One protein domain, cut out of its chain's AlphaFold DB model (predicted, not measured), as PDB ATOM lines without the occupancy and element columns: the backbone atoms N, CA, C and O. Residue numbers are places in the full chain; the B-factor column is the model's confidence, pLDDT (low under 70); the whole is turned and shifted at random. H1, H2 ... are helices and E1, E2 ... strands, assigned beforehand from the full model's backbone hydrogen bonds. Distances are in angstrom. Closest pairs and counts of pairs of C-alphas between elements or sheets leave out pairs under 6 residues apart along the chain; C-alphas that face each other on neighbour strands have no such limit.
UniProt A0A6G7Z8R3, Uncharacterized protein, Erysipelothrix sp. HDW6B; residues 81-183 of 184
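What this domain is: This is residues 81 to 183 of the 184 residues of an uncharacterized protein of Erysipelothrix sp. HDW6B (UniProt A0A6G7Z8R3). A twisted sheet of four long strands forms the middle layer, with the long helix H1 set slantwise over one face and the short helix H2 over the other, running along the strands. After H2 the chain folds back to E1, where residues 181 to 182 pair with residues 113 to 114. The printed part has 103 residues, with two named helices and four named strands in the order H1, E1, E2, E3, E4, H2; the sheet's order is E1, E2, E3, E4, all antiparallel, and the class is mixed, helices and strands. The whole is compact, with a radius of gyration of the C-alphas of 14.1 A, yet elongated in outline, spanning 47 by 27 by 21 A.

How they stand to each other: H1, residues 81 to 100, is on the sheet made by E1, residues 106 to 116, E2, residues 120 to 131, E3, residues 134 to 147, and E4, residues 152 to 160. Its height over the sheet is 7.8 A; it lies over E3, and only just over E1 and E2, with 3 C-alphas on each. On the local plane it stands at 35 degrees to E3, slantwise to the strands. H1 touches E2, the closest C-alphas being those of Leu 87 and Lys 123, 6.7 A apart. The four strands form a meander, each the antiparallel neighbour of the one before. In the hairpin of E1 and E2, N 110 and O 126 are within hydrogen-bond range at 2.9 A. In the hairpin of E2 and E3, N 125 and O 140 are 2.8 A apart, and in that of E3 and E4, N 143 and O 156 are 2.9 A apart. H2, residues 166 to 175, is on the opposite face from H1, which gives three layers, helices on both faces of a sheet. Its height over the sheet is 9.2 A, and it runs along the strands, at 18 degrees to E3 on the local plane. The closest C-alphas of H2 and E4 are those of Leu 169 and Asp 160, 6.0 A apart. H1 and H2 are apart. Every O i to N i+4 pair of H2 is within hydrogen-bond range, and 14 of 16 in H1.

Where its parts are: H1 begins at C-alpha 81 (11.642, 4.641, 32.361) and is 29.3 A long. E1 measures 30.0 A and bends by 51 degrees at residue 112; E2 measures 32.5 A and bends by 53 degrees at residue 128. E3, the longest strand, measures 40.9 A and begins at C-alpha 134 (26.894, -15.963, 58.246). E4 measures 25.9 A. H2 measures 14.4 A and ends at C-alpha 175 (25.579, 14.574, 49.252).

The domain as a whole: The two C-alphas farthest apart are those of Gly 133 and Asn 149, 48.3 A. The printed part has no cut, and the five links between successive elements are tight. The mean pLDDT of the printed part is 83.3; it is under 70 at residues 81 to 82, 148 to 154 and 161 to 164.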
ATOM      1  N   ASP A  81      12.361   5.911  32.172       58.91
ATOM      2  CA  ASP A  81      11.642   4.641  32.361       58.91
ATOM      3  C   ASP A  81      12.475   3.402  31.979       58.91
ATOM      4  O   ASP A  81      12.347   2.351  32.597       58.91
ATOM      5  N   THR A  82      13.367   3.514  30.987       68.19
ATOM      6  CA  THR A  82      14.295   2.424  30.614       68.19
ATOM      7  C   THR A  82      15.409   2.266  31.653       68.19
ATOM      8  O   THR A  82      15.956   1.182  31.852       68.19
ATOM      9  N   VAL A  83      15.748   3.362  32.330       75.62
ATOM     10  CA  VAL A  83      16.830   3.425  33.313       75.62
ATOM     11  C   VAL A  83      16.429   2.737  34.611       75.62
ATOM     12  O   VAL A  83      17.262   2.079  35.225       75.62
ATOM     13  N   ASP A  84      15.154   2.814  34.992       73.25
ATOM     14  CA  ASP A  84      14.645   2.174  36.205       73.25
ATOM     15  C   ASP A  84      14.913   0.655  36.230       73.25
ATOM     16  O   ASP A  84      15.531   0.143  37.167       73.25
ATOM     17  N   ALA A  85      14.551  -0.055  35.155       74.81
ATOM     18  CA  ALA A  85      14.815  -1.490  35.021       74.81
ATOM     19  C   ALA A  85      16.321  -1.799  34.971       74.81
ATOM     20  O   ALA A  85      16.791  -2.730  35.627       74.81
ATOM     21  N   TYR A  86      17.093  -0.974  34.258       83.06
ATOM     22  CA  TYR A  86      18.542  -1.138  34.146       83.06
ATOM     23  C   TYR A  86      19.249  -1.064  35.507       83.06
ATOM     24  O   TYR A  86      20.161  -1.844  35.776       83.06
ATOM     25  N   LEU A  87      18.818  -0.157  36.389       85.56
ATOM     26  CA  LEU A  87      19.376  -0.024  37.736       85.56
ATOM     27  C   LEU A  87      19.128  -1.275  38.589       85.56
ATOM     28  O   LEU A  87      20.017  -1.708  39.324       85.56
ATOM     29  N   HIS A  88      17.947  -1.885  38.466       86.75
ATOM     30  CA  HIS A  88      17.636  -3.139  39.148       86.75
ATOM     31  C   HIS A  88      18.488  -4.302  38.625       86.75
ATOM     32  O   HIS A  88      19.080  -5.042  39.413       86.75
ATOM     33  N   ASP A  89      18.606  -4.435  37.303       87.06
ATOM     34  CA  ASP A  89      19.409  -5.484  36.672       87.06
ATOM     35  C   ASP A  89      20.896  -5.346  37.016       87.06
ATOM     36  O   ASP A  89      21.564  -6.340  37.309       87.06
ATOM     37  N   TYR A  90      21.413  -4.114  37.053       85.94
ATOM     38  CA  TYR A  90      22.787  -3.831  37.461       85.94
ATOM     39  C   TYR A  90      23.047  -4.241  38.917       85.94
ATOM     40  O   TYR A  90      24.041  -4.915  39.210       85.94
ATOM     41  N   ALA A  91      22.125  -3.904  39.825       87.94
ATOM     42  CA  ALA A  91      22.205  -4.332  41.216       87.94
ATOM     43  C   ALA A  91      22.205  -5.863  41.325       87.94
ATOM     44  O   ALA A  91      23.076  -6.445  41.972       87.94
ATOM     45  N   ASN A  92      21.292  -6.532  40.621       89.56
ATOM     46  CA  ASN A  92      21.199  -7.987  40.620       89.56
ATOM     47  C   ASN A  92      22.462  -8.662  40.050       89.56
ATOM     48  O   ASN A  92      22.942  -9.663  40.592       89.56
ATOM     49  N   TYR A  93      23.042  -8.094  38.988       89.06
ATOM     50  CA  TYR A  93      24.288  -8.570  38.389       89.06
ATOM     51  C   TYR A  93      25.437  -8.591  39.406       89.06
ATOM     52  O   TYR A  93      26.141  -9.598  39.503       89.06
ATOM     53  N   ARG A  94      25.595  -7.537  40.219       89.12
ATOM     54  CA  ARG A  94      26.649  -7.446  41.248       89.12
ATOM     55  C   ARG A  94      26.619  -8.636  42.212       89.12
ATOM     56  O   ARG A  94      27.664  -9.225  42.498       89.12
ATOM     57  N   TYR A  95      25.444  -9.008  42.716       89.94
ATOM     58  CA  TYR A  95      25.318 -10.104  43.687       89.94
ATOM     59  C   TYR A  95      25.307 -11.483  43.034       89.94
ATOM     60  O   TYR A  95      25.900 -12.414  43.579       89.94
ATOM     61  N   THR A  96      24.758 -11.599  41.825       92.44
ATOM     62  CA  THR A  96      24.885 -12.817  41.014       92.44
ATOM     63  C   THR A  96      26.357 -13.123  40.733       92.44
ATOM     64  O   THR A  96      26.803 -14.254  40.911       92.44
ATOM     65  N   TYR A  97      27.148 -12.106  40.378       90.56
ATOM     66  CA  TYR A  97      28.594 -12.235  40.208       90.56
ATOM     67  C   TYR A  97      29.270 -12.705  41.502       90.56
ATOM     68  O   TYR A  97      30.050 -13.662  41.473       90.56
ATOM     69  N   LYS A  98      28.933 -12.086  42.649       89.00
ATOM     70  CA  LYS A  98      29.451 -12.496  43.965       89.00
ATOM     71  C   LYS A  98      29.146 -13.976  44.258       89.00
ATOM     72  O   LYS A  98      30.018 -14.682  44.764       89.00
ATOM     73  N   GLN A  99      27.944 -14.443  43.919       89.75
ATOM     74  CA  GLN A  99      27.519 -15.831  44.117       89.75
ATOM     75  C   GLN A  99      28.273 -16.801  43.199       89.75
ATOM     76  O   GLN A  99      28.837 -17.786  43.670       89.75
ATOM     77  N   GLN A 100      28.352 -16.503  41.899       93.19
ATOM     78  CA  GLN A 100      29.030 -17.348  40.907       93.19
ATOM     79  C   GLN A 100      30.525 -17.546  41.198       93.19
ATOM     80  O   GLN A 100      31.090 -18.576  40.837       93.19
ATOM     81  N   HIS A 101      31.155 -16.581  41.868       92.19
ATOM     82  CA  HIS A 101      32.573 -16.628  42.236       92.19
ATOM     83  C   HIS A 101      32.811 -17.114  43.676       92.19
ATOM     84  O   HIS A 101      33.943 -17.086  44.156       92.19
ATOM     85  N   GLY A 102      31.765 -17.575  44.374       88.12
ATOM     86  CA  GLY A 102      31.873 -18.183  45.702       88.12
ATOM     87  C   GLY A 102      32.125 -17.200  46.851       88.12
ATOM     88  O   GLY A 102      32.474 -17.633  47.948       88.12
ATOM     89  N   TYR A 103      31.949 -15.892  46.634       90.19
ATOM     90  CA  TYR A 103      32.069 -14.887  47.699       90.19
ATOM     91  C   TYR A 103      30.866 -14.892  48.649       90.19
ATOM     92  O   TYR A 103      30.988 -14.495  49.809       90.19
ATOM     93  N   ILE A 104      29.706 -15.313  48.146       91.94
ATOM     94  CA  ILE A 104      28.461 -15.504  48.895       91.94
ATOM     95  C   ILE A 104      27.795 -16.802  48.427       91.94
ATOM     96  O   ILE A 104      27.981 -17.213  47.284       91.94
ATOM     97  N   ASN A 105      27.021 -17.444  49.297       88.56
ATOM     98  CA  ASN A 105      26.314 -18.685  48.966       88.56
ATOM     99  C   ASN A 105      24.956 -18.411  48.312       88.56
ATOM    100  O   ASN A 105      24.556 -19.089  47.367       88.56
ATOM    101  N   ASP A 106      24.251 -17.408  48.825       90.56
ATOM    102  CA  ASP A 106      22.925 -17.009  48.368       90.56
ATOM    103  C   ASP A 106      22.668 -15.543  48.726       90.56
ATOM    104  O   ASP A 106      23.321 -14.999  49.628       90.56
ATOM    105  N   PHE A 107      21.725 -14.912  48.030       94.62
ATOM    106  CA  PHE A 107      21.286 -13.555  48.316       94.62
ATOM    107  C   PHE A 107      19.810 -13.331  47.983       94.62
ATOM    108  O   PHE A 107      19.225 -13.961  47.109       94.62
ATOM    109  N   SER A 108      19.223 -12.361  48.671       94.62
ATOM    110  CA  SER A 108      17.913 -11.800  48.370       94.62
ATOM    111  C   SER A 108      18.018 -10.284  48.361       94.62
ATOM    112  O   SER A 108      18.626  -9.705  49.265       94.62
ATOM    113  N   MET A 109      17.390  -9.651  47.380       94.25
ATOM    114  CA  MET A 109      17.403  -8.207  47.196       94.25
ATOM    115  C   MET A 109      15.973  -7.674  47.176       94.25
ATOM    116  O   MET A 109      15.124  -8.203  46.461       94.25
ATOM    117  N   THR A 110      15.731  -6.612  47.939       93.94
ATOM    118  CA  THR A 110      14.444  -5.912  47.989       93.94
ATOM    119  C   THR A 110      14.676  -4.436  47.716       93.94
ATOM    120  O   THR A 110      15.526  -3.818  48.354       93.94
ATOM    121  N   GLU A 111      13.921  -3.857  46.789       94.00
ATOM    122  CA  GLU A 111      13.909  -2.409  46.579       94.00
ATOM    123  C   GLU A 111      13.192  -1.717  47.743       94.00
ATOM    124  O   GLU A 111      12.029  -2.003  48.033       94.00
ATOM    125  N   ILE A 112      13.888  -0.799  48.408       92.69
ATOM    126  CA  ILE A 112      13.393  -0.082  49.592       92.69
ATOM    127  C   ILE A 112      13.316   1.429  49.382       92.69
ATOM    128  O   ILE A 112      12.899   2.147  50.285       92.69
ATOM    129  N   GLY A 113      13.712   1.929  48.217       89.69
ATOM    130  CA  GLY A 113      13.563   3.334  47.879       89.69
ATOM    131  C   GLY A 113      14.030   3.646  46.470       89.69
ATOM    132  O   GLY A 113      14.752   2.869  45.846       89.69
ATOM    133  N   ALA A 114      13.632   4.814  45.988       90.56
ATOM    134  CA  ALA A 114      14.002   5.310  44.675       90.56
ATOM    135  C   ALA A 114      14.256   6.820  44.713       90.56
ATOM    136  O   ALA A 114      13.736   7.545  45.562       90.56
ATOM    137  N   SER A 115      15.061   7.296  43.770       85.75
ATOM    138  CA  SER A 115      15.223   8.708  43.451       85.75
ATOM    139  C   SER A 115      14.771   8.934  42.024       85.75
ATOM    140  O   SER A 115      15.222   8.237  41.118       85.75
ATOM    141  N   GLN A 116      13.906   9.921  41.816       84.19
ATOM    142  CA  GLN A 116      13.488  10.312  40.479       84.19
ATOM    143  C   GLN A 116      13.411  11.834  40.401       84.19
ATOM    144  O   GLN A 116      12.615  12.478  41.083       84.19
ATOM    145  N   SER A 117      14.267  12.414  39.569       78.19
ATOM    146  CA  SER A 117      14.281  13.835  39.243       78.19
ATOM    147  C   SER A 117      14.423  14.027  37.730       78.19
ATOM    148  O   SER A 117      14.525  13.066  36.968       78.19
ATOM    149  N   ALA A 118      14.424  15.283  37.273       76.00
ATOM    150  CA  ALA A 118      14.526  15.613  35.851       76.00
ATOM    151  C   ALA A 118      15.813  15.090  35.184       76.00
ATOM    152  O   ALA A 118      15.845  14.918  33.967       76.00
ATOM    153  N   ASN A 119      16.868  14.866  35.966       78.62
ATOM    154  CA  ASN A 119      18.174  14.443  35.483       78.62
ATOM    155  C   ASN A 119      18.826  13.360  36.344       78.62
ATOM    156  O   ASN A 119      19.932  12.954  36.026       78.62
ATOM    157  N   LYS A 120      18.194  12.885  37.415       82.12
ATOM    158  CA  LYS A 120      18.745  11.824  38.258       82.12
ATOM    159  C   LYS A 120      17.723  10.717  38.449       82.12
ATOM    160  O   LYS A 120      16.552  10.985  38.712       82.12
ATOM    161  N   VAL A 121      18.180   9.479  38.334       85.81
ATOM    162  CA  VAL A 121      17.383   8.279  38.605       85.81
ATOM    163  C   VAL A 121      18.218   7.370  39.485       85.81
ATOM    164  O   VAL A 121      19.374   7.125  39.168       85.81
ATOM    165  N   GLY A 122      17.673   6.884  40.589       89.19
ATOM    166  CA  GLY A 122      18.401   6.016  41.506       89.19
ATOM    167  C   GLY A 122      17.492   5.023  42.201       89.19
ATOM    168  O   GLY A 122      16.293   5.259  42.327       89.19
ATOM    169  N   LYS A 123      18.069   3.924  42.673       90.62
ATOM    170  CA  LYS A 123      17.385   2.904  43.463       90.62
ATOM    171  C   LYS A 123      18.206   2.553  44.689       90.62
ATOM    172  O   LYS A 123      19.433   2.489  44.629       90.62
ATOM    173  N   VAL A 124      17.504   2.308  45.787       91.94
ATOM    174  CA  VAL A 124      18.058   1.803  47.038       91.94
ATOM    175  C   VAL A 124      17.523   0.403  47.269       91.94
ATOM    176  O   VAL A 124      16.315   0.156  47.229       91.94
ATOM    177  N   PHE A 125      18.433  -0.509  47.565       93.00
ATOM    178  CA  PHE A 125      18.157  -1.905  47.821       93.00
ATOM    179  C   PHE A 125      18.607  -2.285  49.223       93.00
ATOM    180  O   PHE A 125      19.709  -1.947  49.648       93.00
ATOM    181  N   GLN A 126      17.776  -3.048  49.922       93.25
ATOM    182  CA  GLN A 126      18.217  -3.843  51.057       93.25
ATOM    183  C   GLN A 126      18.608  -5.216  50.530       93.25
ATOM    184  O   GLN A 126      17.783  -5.920  49.939       93.25
ATOM    185  N   VAL A 127      19.857  -5.611  50.759       92.69
ATOM    186  CA  VAL A 127      20.369  -6.901  50.303       92.69
ATOM    187  C   VAL A 127      20.767  -7.739  51.496       92.69
ATOM    188  O   VAL A 127      21.568  -7.333  52.330       92.69
ATOM    189  N   THR A 128      20.190  -8.932  51.580       92.88
ATOM    190  CA  THR A 128      20.562  -9.940  52.573       92.88
ATOM    191  C   THR A 128      21.291 -11.062  51.861       92.88
ATOM    192  O   THR A 128      20.815 -11.544  50.840       92.88
ATOM    193  N   TYR A 129      22.428 -11.499  52.387       92.38
ATOM    194  CA  TYR A 129      23.210 -12.574  51.780       92.38
ATOM    195  C   TYR A 129      23.886 -13.449  52.829       92.38
ATOM    196  O   TYR A 129      24.107 -13.039  53.969       92.38
ATOM    197  N   ASP A 130      24.219 -14.674  52.438       90.69
ATOM    198  CA  ASP A 130      25.017 -15.589  53.247       90.69
ATOM    199  C   ASP A 130      26.481 -15.524  52.801       90.69
ATOM    200  O   ASP A 130      26.819 -15.896  51.675       90.69
ATOM    201  N   ARG A 131      27.359 -15.050  53.689       88.56
ATOM    202  CA  ARG A 131      28.810 -15.078  53.492       88.56
ATOM    203  C   ARG A 131      29.401 -16.132  54.424       88.56
ATOM    204  O   ARG A 131      29.545 -15.888  55.622       88.56
ATOM    205  N   TYR A 132      29.748 -17.292  53.869       87.38
ATOM    206  CA  TYR A 132      30.379 -18.407  54.589       87.38
ATOM    207  C   TYR A 132      29.584 -18.907  55.814       87.38
ATOM    208  O   TYR A 132      30.158 -19.182  56.863       87.38
ATOM    209  N   GLY A 133      28.258 -19.015  55.697       86.50
ATOM    210  CA  GLY A 133      27.359 -19.473  56.762       86.50
ATOM    211  C   GLY A 133      26.905 -18.367  57.719       86.50
ATOM    212  O   GLY A 133      26.202 -18.637  58.694       86.50
ATOM    213  N   HIS A 134      27.305 -17.120  57.465       88.00
ATOM    214  CA  HIS A 134      26.894 -15.963  58.246       88.00
ATOM    215  C   HIS A 134      25.967 -15.075  57.426       88.00
ATOM    216  O   HIS A 134      26.371 -14.521  56.399       88.00
ATOM    217  N   LYS A 135      24.740 -14.883  57.918       90.06
ATOM    218  CA  LYS A 135      23.817 -13.913  57.329       90.06
ATOM    219  C   LYS A 135      24.335 -12.495  57.538       90.06
ATOM    220  O   LYS A 135      24.687 -12.102  58.652       90.06
ATOM    221  N   LYS A 136      24.371 -11.743  56.448       90.56
ATOM    222  CA  LYS A 136      24.749 -10.338  56.372       90.56
ATOM    223  C   LYS A 136      23.623  -9.560  55.714       90.56
ATOM    224  O   LYS A 136      22.861 -10.116  54.926       90.56
ATOM    225  N   GLN A 137      23.544  -8.287  56.059       90.25
ATOM    226  CA  GLN A 137      22.657  -7.320  55.438       90.25
ATOM    227  C   GLN A 137      23.501  -6.105  55.058       90.25
ATOM    228  O   GLN A 137      24.320  -5.679  55.872       90.25
ATOM    229  N   GLU A 138      23.302  -5.589  53.850       89.88
ATOM    230  CA  GLU A 138      23.861  -4.320  53.380       89.88
ATOM    231  C   GLU A 138      22.767  -3.486  52.709       89.88
ATOM    232  O   GLU A 138      21.778  -4.030  52.198       89.88
ATOM    233  N   PHE A 139      22.933  -2.166  52.746       90.25
ATOM    234  CA  PHE A 139      22.132  -1.252  51.946       90.25
ATOM    235  C   PHE A 139      22.956  -0.821  50.742       90.25
ATOM    236  O   PHE A 139      24.142  -0.516  50.850       90.25
ATOM    237  N   TYR A 140      22.326  -0.845  49.576       90.94
ATOM    238  CA  TYR A 140      22.988  -0.602  48.309       90.94
ATOM    239  C   TYR A 140      22.244   0.461  47.522       90.94
ATOM    240  O   TYR A 140      21.049   0.317  47.274       90.94
ATOM    241  N   PHE A 141      22.951   1.502  47.103       91.56
ATOM    242  CA  PHE A 141      22.439   2.500  46.182       91.56
ATOM    243  C   PHE A 141      23.138   2.390  44.832       91.56
ATOM    244  O   PHE A 141      24.365   2.308  44.743       91.56
ATOM    245  N   VAL A 142      22.335   2.458  43.776       89.25
ATOM    246  CA  VAL A 142      22.814   2.673  42.415       89.25
ATOM    247  C   VAL A 142      21.996   3.783  41.775       89.25
ATOM    248  O   VAL A 142      20.765   3.771  41.817       89.25
ATOM    249  N   GLY A 143      22.678   4.750  41.174       87.12
ATOM    250  CA  GLY A 143      22.036   5.879  40.527       87.12
ATOM    251  C   GLY A 143      22.763   6.356  39.290       87.12
ATOM    252  O   GLY A 143      23.941   6.086  39.080       87.12
ATOM    253  N   ILE A 144      22.020   7.071  38.462       83.25
ATOM    254  CA  ILE A 144      22.462   7.692  37.230       83.25
ATOM    255  C   ILE A 144      22.137   9.184  37.288       83.25
ATOM    256  O   ILE A 144      21.000   9.558  37.576       83.25
ATOM    257  N   ASP A 145      23.121  10.021  36.959       82.12
ATOM    258  CA  ASP A 145      22.960  11.456  36.700       82.12
ATOM    259  C   ASP A 145      23.181  11.760  35.206       82.12
ATOM    260  O   ASP A 145      24.242  11.483  34.640       82.12
ATOM    261  N   PHE A 146      22.152  12.323  34.574       76.38
ATOM    262  CA  PHE A 146      22.099  12.788  33.194       76.38
ATOM    263  C   PHE A 146      22.505  14.261  33.131       76.38
ATOM    264  O   PHE A 146      21.665  15.163  33.195       76.38
ATOM    265  N   GLN A 147      23.793  14.545  32.962       72.31
ATOM    266  CA  GLN A 147      24.218  15.936  32.824       72.31
ATOM    267  C   GLN A 147      23.782  16.512  31.465       72.31
ATOM    268  O   GLN A 147      24.068  15.956  30.411       72.31
ATOM    269  N   GLN A 148      23.077  17.651  31.470       55.38
ATOM    270  CA  GLN A 148      22.482  18.234  30.252       55.38
ATOM    271  C   GLN A 148      23.498  18.907  29.307       55.38
ATOM    272  O   GLN A 148      23.188  19.132  28.138       55.38
ATOM    273  N   ASN A 149      24.711  19.215  29.780       55.19
ATOM    274  CA  ASN A 149      25.676  20.044  29.039       55.19
ATOM    275  C   ASN A 149      26.844  19.265  28.412       55.19
ATOM    276  O   ASN A 149      27.604  19.814  27.618       55.19
ATOM    277  N   ALA A 150      26.968  17.983  28.720       45.62
ATOM    278  CA  ALA A 150      27.857  17.045  28.054       45.62
ATOM    279  C   ALA A 150      27.119  15.713  28.055       45.62
ATOM    280  O   ALA A 150      26.443  15.418  29.026       45.62
ATOM    281  N   ARG A 151      27.212  14.917  26.992       52.56
ATOM    282  CA  ARG A 151      26.577  13.590  26.862       52.56
ATOM    283  C   ARG A 151      27.176  12.571  27.854       52.56
ATOM    284  O   ARG A 151      27.698  11.542  27.442       52.56
ATOM    285  N   GLN A 152      27.199  12.903  29.138       56.19
ATOM    286  CA  GLN A 152      27.909  12.208  30.189       56.19
ATOM    287  C   GLN A 152      26.884  11.620  31.148       56.19
ATOM    288  O   GLN A 152      26.122  12.332  31.801       56.19
ATOM    289  N   LEU A 153      26.885  10.294  31.175       63.31
ATOM    290  CA  LEU A 153      26.190   9.470  32.141       63.31
ATOM    291  C   LEU A 153      27.152   9.244  33.308       63.31
ATOM    292  O   LEU A 153      28.230   8.682  33.098       63.31
ATOM    293  N   ILE A 154      26.796   9.685  34.511       66.25
ATOM    294  CA  ILE A 154      27.564   9.363  35.719       66.25
ATOM    295  C   ILE A 154      26.798   8.281  36.469       66.25
ATOM    296  O   ILE A 154      25.632   8.487  36.791       66.25
ATOM    297  N   ILE A 155      27.443   7.136  36.709       72.00
ATOM    298  CA  ILE A 155      26.896   6.051  37.532       72.00
ATOM    299  C   ILE A 155      27.497   6.182  38.931       72.00
ATOM    300  O   ILE A 155      28.715   6.085  39.082       72.00
ATOM    301  N   SER A 156      26.646   6.382  39.931       75.44
ATOM    302  CA  SER A 156      27.015   6.373  41.348       75.44
ATOM    303  C   SER A 156      26.646   5.015  41.946       75.44
ATOM    304  O   SER A 156      25.511   4.566  41.805       75.44
ATOM    305  N   ASP A 157      27.609   4.357  42.590       81.44
ATOM    306  CA  ASP A 157      27.478   3.043  43.233       81.44
ATOM    307  C   ASP A 157      27.996   3.182  44.669       81.44
ATOM    308  O   ASP A 157      29.181   3.448  44.872       81.44
ATOM    309  N   LEU A 158      27.093   3.074  45.648       80.12
ATOM    310  CA  LEU A 158      27.396   3.240  47.071       80.12
ATOM    311  C   LEU A 158      26.889   2.022  47.843       80.12
ATOM    312  O   LEU A 158      25.755   1.579  47.652       80.12
ATOM    313  N   VAL A 159      27.734   1.477  48.714       82.06
ATOM    314  CA  VAL A 159      27.412   0.335  49.573       82.06
ATOM    315  C   VAL A 159      27.728   0.718  51.004       82.06
ATOM    316  O   VAL A 159      28.857   1.100  51.299       82.06
ATOM    317  N   ASP A 160      26.749   0.537  51.874       79.50
ATOM    318  CA  ASP A 160      26.937   0.565  53.317       79.50
ATOM    319  C   ASP A 160      27.344  -0.845  53.787       79.50
ATOM    320  O   ASP A 160      26.584  -1.812  53.650       79.50
ATOM    321  N   GLU A 161      28.580  -0.980  54.275       64.56
ATOM    322  CA  GLU A 161      29.110  -2.233  54.813       64.56
ATOM    323  C   GLU A 161      28.848  -2.356  56.321       64.56
ATOM    324  O   GLU A 161      28.704  -1.384  57.047       64.56
ATOM    325  N   SER A 162      28.821  -3.594  56.829       55.66
ATOM    326  CA  SER A 162      28.359  -3.909  58.187       55.66
ATOM    327  C   SER A 162      28.932  -2.995  59.285       55.66
ATOM    328  O   SER A 162      30.061  -3.204  59.737       55.66
ATOM    329  N   GLY A 163      28.111  -2.064  59.762       61.16
ATOM    330  CA  GLY A 163      28.484  -1.077  60.771       61.16
ATOM    331  C   GLY A 163      27.676   0.205  60.632       61.16
ATOM    332  O   GLY A 163      27.256   0.739  61.661       61.16
ATOM    333  N   ASP A 164      27.392   0.610  59.394       69.06
ATOM    334  CA  ASP A 164      26.615   1.813  59.126       69.06
ATOM    335  C   ASP A 164      25.125   1.467  58.945       69.06
ATOM    336  O   ASP A 164      24.681   0.307  59.001       69.06
ATOM    337  N   THR A 165      24.306   2.509  58.955       83.44
ATOM    338  CA  THR A 165      22.853   2.418  58.918       83.44
ATOM    339  C   THR A 165      22.326   2.909  57.579       83.44
ATOM    340  O   THR A 165      22.914   3.771  56.936       83.44
ATOM    341  N   LEU A 166      21.102   2.497  57.220       85.25
ATOM    342  CA  LEU A 166      20.378   3.063  56.073       85.25
ATOM    343  C   LEU A 166      20.386   4.602  56.060       85.25
ATOM    344  O   LEU A 166      20.342   5.210  54.996       85.25
ATOM    345  N   LYS A 167      20.426   5.233  57.239       86.69
ATOM    346  CA  LYS A 167      20.517   6.686  57.367       86.69
ATOM    347  C   LYS A 167      21.828   7.221  56.789       86.69
ATOM    348  O   LYS A 167      21.775   8.216  56.081       86.69
ATOM    349  N   ASP A 168      22.941   6.552  57.058       85.88
ATOM    350  CA  ASP A 168      24.274   6.944  56.600       85.88
ATOM    351  C   ASP A 168      24.359   6.822  55.070       85.88
ATOM    352  O   ASP A 168      24.698   7.793  54.400       85.88
ATOM    353  N   LEU A 169      23.864   5.715  54.491       87.19
ATOM    354  CA  LEU A 169      23.740   5.597  53.031       87.19
ATOM    355  C   LEU A 169      22.867   6.708  52.431       87.19
ATOM    356  O   LEU A 169      23.181   7.252  51.378       87.19
ATOM    357  N   VAL A 170      21.732   7.028  53.059       86.31
ATOM    358  CA  VAL A 170      20.836   8.077  52.555       86.31
ATOM    359  C   VAL A 170      21.498   9.456  52.620       86.31
ATOM    360  O   VAL A 170      21.262  10.259  51.720       86.31
ATOM    361  N   GLU A 171      22.312   9.729  53.638       86.56
ATOM    362  CA  GLU A 171      23.096  10.965  53.753       86.56
ATOM    363  C   GLU A 171      24.159  11.046  52.645       86.56
ATOM    364  O   GLU A 171      24.165  12.027  51.903       86.56
ATOM    365  N   ASP A 172      24.936   9.981  52.420       86.38
ATOM    366  CA  ASP A 172      25.929   9.920  51.334       86.38
ATOM    367  C   ASP A 172      25.285  10.128  49.951       86.38
ATOM    368  O   ASP A 172      25.781  10.859  49.093       86.38
ATOM    369  N   VAL A 173      24.120   9.518  49.730       85.12
ATOM    370  CA  VAL A 173      23.365   9.653  48.479       85.12
ATOM    371  C   VAL A 173      22.809  11.074  48.294       85.12
ATOM    372  O   VAL A 173      22.731  11.569  47.163       85.12
ATOM    373  N   GLN A 174      22.432  11.750  49.383       85.06
ATOM    374  CA  GLN A 174      22.005  13.152  49.346       85.06
ATOM    375  C   GLN A 174      23.166  14.100  49.047       85.06
ATOM    376  O   GLN A 174      22.968  15.055  48.291       85.06
ATOM    377  N   ASP A 175      24.363  13.817  49.561       84.06
ATOM    378  CA  ASP A 175      25.579  14.574  49.252       84.06
ATOM    379  C   ASP A 175      25.957  14.464  47.760       84.06
ATOM    380  O   ASP A 175      26.382  15.447  47.149       84.06
ATOM    381  N   GLU A 176      25.669  13.322  47.122       81.44
ATOM    382  CA  GLU A 176      25.752  13.119  45.660       81.44
ATOM    383  C   GLU A 176      24.613  13.815  44.866       81.44
ATOM    384  O   GLU A 176      24.523  13.759  43.626       81.44
ATOM    385  N   GLY A 177      23.708  14.498  45.568       83.25
ATOM    386  CA  GLY A 177      22.623  15.296  45.002       83.25
ATOM    387  C   GLY A 177      21.399  14.491  44.564       83.25
ATOM    388  O   GLY A 177      20.583  15.007  43.794       83.25
ATOM    389  N   PHE A 178      21.256  13.240  45.007       84.56
ATOM    390  CA  PHE A 178      20.045  12.449  44.790       84.56
ATOM    391  C   PHE A 178      19.044  12.674  45.927       84.56
ATOM    392  O   PHE A 178      19.392  12.720  47.102       84.56
ATOM    393  N   ILE A 179      17.761  12.776  45.580       85.50
ATOM    394  CA  ILE A 179      16.677  12.873  46.565       85.50
ATOM    395  C   ILE A 179      16.001  11.512  46.639       85.50
ATOM    396  O   ILE A 179      15.333  11.112  45.685       85.50
ATOM    397  N   ILE A 180      16.199  10.796  47.743       85.88
ATOM    398  CA  ILE A 180      15.669   9.445  47.941       85.88
ATOM    399  C   ILE A 180      14.321   9.504  48.651       85.88
ATOM    400  O   ILE A 180      14.177  10.145  49.692       85.88
ATOM    401  N   VAL A 181      13.351   8.773  48.112       87.06
ATOM    402  CA  VAL A 181      12.087   8.455  48.772       87.06
ATOM    403  C   VAL A 181      12.111   6.970  49.119       87.06
ATOM    404  O   VAL A 181      12.250   6.129  48.232       87.06
ATOM    405  N   LEU A 182      12.008   6.650  50.408       87.25
ATOM    406  CA  LEU A 182      11.942   5.267  50.882       87.25
ATOM    407  C   LEU A 182      10.519   4.709  50.721       87.25
ATOM    408  O   LEU A 182       9.538   5.417  50.962       87.25
ATOM    409  N   ASN A 183      10.421   3.438  50.342       85.38
ATOM    410  CA  ASN A 183       9.171   2.690  50.257       85.38
ATOM    411  C   ASN A 183       8.651   2.433  51.684       85.38
ATOM    412  O   ASN A 183       9.417   1.999  52.546       85.38
TER     413      ASN A 183